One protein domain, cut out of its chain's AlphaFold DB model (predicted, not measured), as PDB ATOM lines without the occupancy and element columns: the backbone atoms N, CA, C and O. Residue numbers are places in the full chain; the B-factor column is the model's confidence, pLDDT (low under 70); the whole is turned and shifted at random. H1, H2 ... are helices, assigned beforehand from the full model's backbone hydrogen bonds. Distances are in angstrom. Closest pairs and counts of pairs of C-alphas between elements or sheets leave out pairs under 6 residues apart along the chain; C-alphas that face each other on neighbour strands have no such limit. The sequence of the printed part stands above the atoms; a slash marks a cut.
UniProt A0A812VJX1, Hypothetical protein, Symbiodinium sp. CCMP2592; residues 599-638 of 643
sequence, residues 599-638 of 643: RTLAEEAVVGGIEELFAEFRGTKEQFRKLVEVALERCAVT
ATOM      1  N   ARG A 599      -9.368 -38.472 -50.503       39.34
ATOM      2  CA  ARG A 599      -9.898 -37.545 -49.496       39.34
ATOM      3  C   ARG A 599     -11.429 -37.512 -49.495       39.34
ATOM      4  O   ARG A 599     -12.026 -37.593 -48.432       39.34
ATOM      5  N   THR A 600     -12.052 -37.515 -50.674       47.88
ATOM      6  CA  THR A 600     -13.518 -37.558 -50.820       47.88
ATOM      7  C   THR A 600     -14.133 -38.862 -50.307       47.88
ATOM      8  O   THR A 600     -15.173 -38.823 -49.666       47.88
ATOM      9  N   LEU A 601     -13.472 -40.010 -50.505       38.59
ATOM     10  CA  LEU A 601     -13.967 -41.298 -49.992       38.59
ATOM     11  C   LEU A 601     -13.881 -41.401 -48.461       38.59
ATOM     12  O   LEU A 601     -14.741 -42.017 -47.837       38.59
ATOM     13  N   ALA A 602     -12.862 -40.789 -47.852       40.06
ATOM     14  CA  ALA A 602     -12.750 -40.707 -46.399       40.06
ATOM     15  C   ALA A 602     -13.816 -39.771 -45.804       40.06
ATOM     16  O   ALA A 602     -14.432 -40.110 -44.797       40.06
ATOM     17  N   GLU A 603     -14.087 -38.635 -46.450       45.03
ATOM     18  CA  GLU A 603     -15.141 -37.702 -46.033       45.03
ATOM     19  C   GLU A 603     -16.541 -38.331 -46.148       45.03
ATOM     20  O   GLU A 603     -17.333 -38.229 -45.213       45.03
ATOM     21  N   GLU A 604     -16.833 -39.068 -47.225       46.91
ATOM     22  CA  GLU A 604     -18.107 -39.788 -47.390       46.91
ATOM     23  C   GLU A 604     -18.281 -40.932 -46.375       46.91
ATOM     24  O   GLU A 604     -19.375 -41.117 -45.836       46.91
ATOM     25  N   ALA A 605     -17.211 -41.667 -46.049       41.66
ATOM     26  CA  ALA A 605     -17.245 -42.725 -45.036       41.66
ATOM     27  C   ALA A 605     -17.471 -42.174 -43.616       41.66
ATOM     28  O   ALA A 605     -18.204 -42.773 -42.825       41.66
ATOM     29  N   VAL A 606     -16.886 -41.013 -43.299       66.44
ATOM     30  CA  VAL A 606     -17.098 -40.318 -42.020       66.44
ATOM     31  C   VAL A 606     -18.531 -39.792 -41.920       66.44
ATOM     32  O   VAL A 606     -19.172 -39.975 -40.885       66.44
ATOM     33  N   VAL A 607     -19.070 -39.203 -42.992       68.00
ATOM     34  CA  VAL A 607     -20.463 -38.724 -43.019       68.00
ATOM     35  C   VAL A 607     -21.447 -39.887 -42.847       68.00
ATOM     36  O   VAL A 607     -22.343 -39.795 -42.010       68.00
ATOM     37  N   GLY A 608     -21.234 -41.011 -43.542       71.38
ATOM     38  CA  GLY A 608     -22.073 -42.206 -43.397       71.38
ATOM     39  C   GLY A 608     -22.044 -42.806 -41.985       71.38
ATOM     40  O   GLY A 608     -23.088 -43.168 -41.444       71.38
ATOM     41  N   GLY A 609     -20.870 -42.845 -41.343       73.19
ATOM     42  CA  GLY A 609     -20.739 -43.321 -39.962       73.19
ATOM     43  C   GLY A 609     -21.426 -42.415 -38.932       73.19
ATOM     44  O   GLY A 609     -22.014 -42.906 -37.967       73.19
ATOM     45  N   ILE A 610     -21.405 -41.095 -39.140       75.50
ATOM     46  CA  ILE A 610     -22.074 -40.127 -38.254       75.50
ATOM     47  C   ILE A 610     -23.603 -40.253 -38.346       75.50
ATOM     48  O   ILE A 610     -24.283 -40.129 -37.325       75.50
ATOM     49  N   GLU A 611     -24.157 -40.534 -39.528       69.75
ATOM     50  CA  GLU A 611     -25.601 -40.749 -39.702       69.75
ATOM     51  C   GLU A 611     -26.090 -42.044 -39.037       69.75
ATOM     52  O   GLU A 611     -27.143 -42.044 -38.393       69.75
ATOM     53  N   GLU A 612     -25.310 -43.127 -39.117       67.31
ATOM     54  CA  GLU A 612     -25.620 -44.399 -38.448       67.31
ATOM     55  C   GLU A 612     -25.553 -44.254 -36.915       67.31
ATOM     56  O   GLU A 612     -26.464 -44.683 -36.205       67.31
ATOM     57  N   LEU A 613     -24.543 -43.543 -36.397       75.31
ATOM     58  CA  LEU A 613     -24.441 -43.214 -34.970       75.31
ATOM     59  C   LEU A 613     -25.584 -42.309 -34.490       75.31
ATOM     60  O   LEU A 613     -26.060 -42.472 -33.363       75.31
ATOM     61  N   PHE A 614     -26.055 -41.377 -35.324       77.94
ATOM     62  CA  PHE A 614     -27.218 -40.552 -34.992       77.94
ATOM     63  C   PHE A 614     -28.507 -41.380 -34.932       77.94
ATOM     64  O   PHE A 614     -29.323 -41.162 -34.039       77.94
ATOM     65  N   ALA A 615     -28.678 -42.353 -35.833       71.56
ATOM     66  CA  ALA A 615     -29.844 -43.238 -35.841       71.56
ATOM     67  C   ALA A 615     -29.956 -44.097 -34.565       71.56
ATOM     68  O   ALA A 615     -31.062 -44.446 -34.147       71.56
ATOM     69  N   GLU A 616     -28.830 -44.406 -33.916       67.00
ATOM     70  CA  GLU A 616     -28.787 -45.138 -32.644       67.00
ATOM     71  C   GLU A 616     -28.858 -44.222 -31.402       67.00
ATOM     72  O   GLU A 616     -29.171 -44.683 -30.295       67.00
ATOM     73  N   PHE A 617     -28.608 -42.918 -31.560       83.94
ATOM     74  CA  PHE A 617     -28.562 -41.956 -30.461       83.94
ATOM     75  C   PHE A 617     -29.967 -41.546 -29.990       83.94
ATOM     76  O   PHE A 617     -30.771 -40.993 -30.733       83.94
ATOM     77  N   ARG A 618     -30.268 -41.763 -28.701       81.56
ATOM     78  CA  ARG A 618     -31.597 -41.494 -28.103       81.56
ATOM     79  C   ARG A 618     -31.808 -40.057 -27.597       81.56
ATOM     80  O   ARG A 618     -32.805 -39.799 -26.926       81.56
ATOM     81  N   GLY A 619     -30.870 -39.148 -27.855       85.56
ATOM     82  CA  GLY A 619     -30.960 -37.739 -27.459       85.56
ATOM     83  C   GLY A 619     -31.417 -36.820 -28.594       85.56
ATOM     84  O   GLY A 619     -31.719 -37.257 -29.702       85.56
ATOM     85  N   THR A 620     -31.473 -35.515 -28.329       92.12
ATOM     86  CA  THR A 620     -31.814 -34.527 -29.363       92.12
ATOM     87  C   THR A 620     -30.658 -34.333 -30.347       92.12
ATOM     88  O   THR A 620     -29.491 -34.553 -30.016       92.12
ATOM     89  N   LYS A 621     -30.965 -33.846 -31.555       85.25
ATOM     90  CA  LYS A 621     -29.956 -33.486 -32.568       85.25
ATOM     91  C   LYS A 621     -28.884 -32.534 -32.024       85.25
ATOM     92  O   LYS A 621     -27.712 -32.678 -32.347       85.25
ATOM     93  N   GLU A 622     -29.283 -31.614 -31.148       86.50
ATOM     94  CA  GLU A 622     -28.383 -30.651 -30.510       86.50
ATOM     95  C   GLU A 622     -27.445 -31.310 -29.486       86.50
ATOM     96  O   GLU A 622     -26.270 -30.963 -29.395       86.50
ATOM     97  N   GLN A 623     -27.936 -32.305 -28.739       84.12
ATOM     98  CA  GLN A 623     -27.113 -33.093 -27.815       84.12
ATOM     99  C   GLN A 623     -26.102 -33.962 -28.566       84.12
ATOM    100  O   GLN A 623     -24.948 -34.044 -28.152       84.12
ATOM    101  N   PHE A 624     -26.515 -34.569 -29.682       92.56
ATOM    102  CA  PHE A 624     -25.616 -35.346 -30.531       92.56
ATOM    103  C   PHE A 624     -24.523 -34.468 -31.139       92.56
ATOM    104  O   PHE A 624     -23.347 -34.814 -31.082       92.56
ATOM    105  N   ARG A 625     -24.894 -33.286 -31.646       88.12
ATOM    106  CA  ARG A 625     -23.947 -32.315 -32.197       88.12
ATOM    107  C   ARG A 625     -22.884 -31.908 -31.175       88.12
ATOM    108  O   ARG A 625     -21.701 -31.992 -31.485       88.12
ATOM    109  N   LYS A 626     -23.290 -31.556 -29.950       85.94
ATOM    110  CA  LYS A 626     -22.352 -31.221 -28.864       85.94
ATOM    111  C   LYS A 626     -21.438 -32.389 -28.493       85.94
ATOM    112  O   LYS A 626     -20.271 -32.175 -28.193       85.94
ATOM    113  N   LEU A 627     -21.950 -33.621 -28.522       86.88
ATOM    114  CA  LEU A 627     -21.149 -34.820 -28.266       86.88
ATOM    115  C   LEU A 627     -20.068 -35.015 -29.343       86.88
ATOM    116  O   LEU A 627     -18.920 -35.299 -29.009       86.88
ATOM    117  N   VAL A 628     -20.434 -34.836 -30.616       89.38
ATOM    118  CA  VAL A 628     -19.507 -34.926 -31.756       89.38
ATOM    119  C   VAL A 628     -18.470 -33.804 -31.708       89.38
ATOM    120  O   VAL A 628     -17.291 -34.075 -31.896       89.38
ATOM    121  N   GLU A 629     -18.870 -32.570 -31.390       87.06
ATOM    122  CA  GLU A 629     -17.949 -31.434 -31.228       87.06
ATOM    123  C   GLU A 629     -16.920 -31.701 -30.112       87.06
ATOM    124  O   GLU A 629     -15.722 -31.581 -30.353       87.06
ATOM    125  N   VAL A 630     -17.349 -32.197 -28.944       83.38
ATOM    126  CA  VAL A 630     -16.439 -32.571 -27.839       83.38
ATOM    127  C   VAL A 630     -15.506 -33.729 -28.219       83.38
ATOM    128  O   VAL A 630     -14.346 -33.755 -27.802       83.38
ATOM    129  N   ALA A 631     -15.991 -34.705 -28.991       76.25
ATOM    130  CA  ALA A 631     -15.169 -35.816 -29.464       76.25
ATOM    131  C   ALA A 631     -14.100 -35.342 -30.463       76.25
ATOM    132  O   ALA A 631     -12.937 -35.717 -30.329       76.25
ATOM    133  N   LEU A 632     -14.471 -34.470 -31.407       80.06
ATOM    134  CA  LEU A 632     -13.548 -33.885 -32.383       80.06
ATOM    135  C   LEU A 632     -12.500 -32.987 -31.715       80.06
ATOM    136  O   LEU A 632     -11.324 -33.074 -32.061       80.06
ATOM    137  N   GLU A 633     -12.889 -32.187 -30.720       75.19
ATOM    138  CA  GLU A 633     -11.949 -31.388 -29.923       75.19
ATOM    139  C   GLU A 633     -10.953 -32.271 -29.161       75.19
ATOM    140  O   GLU A 633      -9.764 -31.963 -29.115       75.19
ATOM    141  N   ARG A 634     -11.400 -33.405 -28.608       67.69
ATOM    142  CA  ARG A 634     -10.509 -34.361 -27.932       67.69
ATOM    143  C   ARG A 634      -9.563 -35.075 -28.893       67.69
ATOM    144  O   ARG A 634      -8.407 -35.278 -28.535       67.69
ATOM    145  N   CYS A 635     -10.021 -35.409 -30.097       68.56
ATOM    146  CA  CYS A 635      -9.176 -35.997 -31.136       68.56
ATOM    147  C   CYS A 635      -8.136 -35.002 -31.674       68.56
ATOM    148  O   CYS A 635      -7.018 -35.405 -31.972       68.56
ATOM    149  N   ALA A 636      -8.458 -33.706 -31.740       64.69
ATOM    150  CA  ALA A 636      -7.523 -32.668 -32.182       64.69
ATOM    151  C   ALA A 636      -6.373 -32.399 -31.186       64.69
ATOM    152  O   ALA A 636      -5.363 -31.808 -31.564       64.69
ATOM    153  N   VAL A 637      -6.514 -32.821 -29.923       57.69
ATOM    154  CA  VAL A 637      -5.504 -32.644 -28.859       57.69
ATOM    155  C   VAL A 637      -4.534 -33.834 -28.776       57.69
ATOM    156  O   VAL A 637      -3.466 -33.720 -28.175       57.69
ATOM    157  N   THR A 638      -4.857 -34.967 -29.403       48.84
ATOM    158  CA  THR A 638      -3.983 -36.145 -29.455       48.84
ATOM    159  C   THR A 638      -3.213 -36.200 -30.774       48.84
ATOM    160  O   THR A 638      -3.797 -36.098 -31.844       48.84
TER     161      THR A 638
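AT A GLANCE: This is residues 599 to 638 of the 643 residues of the protein "Hypothetical protein" of Symbiodinium sp. CCMP2592 (UniProt A0A812VJX1). Two helices, H1 then H2, make an open V, joined by a tight link at its closed end, with their far ends spread apart. The printed part has 40 residues with two named helices and no named strand, and its class is all helix. It is loose, with a radius of gyration of the C-alphas of 11.3 A, and flat, spanning 30 by 24 by 12 A.

HOW THE PARTS SIT: Start with H1, residues 599 to 616, and go on through the tight link of 4 residues to H2, residues 621 to 637. The two are close but not clearly touching; look at their closest C-alphas, those of Phe 614 and Phe 624, 7.0 A apart. They run opposite ways at a steep tilt of 46 degrees. In H1 and H2 every O i to N i+4 pair is within hydrogen-bond range.

IN THESE COORDINATES: Find C-alpha 599 at (-9.898, -37.545, -49.496); from there H1 runs 26.4 A to C-alpha 616. H2 runs 24.7 A from C-alpha 621 at (-29.956, -33.486, -32.568) to C-alpha 637 at (-5.504, -32.644, -28.859).

THE WHOLE: The two C-alphas farthest apart, those of Arg 599 and Arg 618, are 30.7 A apart. The printed part has no cut. Look in the B-factor column for pLDDT under 70 at residues 599 to 607, 611 to 612, 616 and 634 to 638.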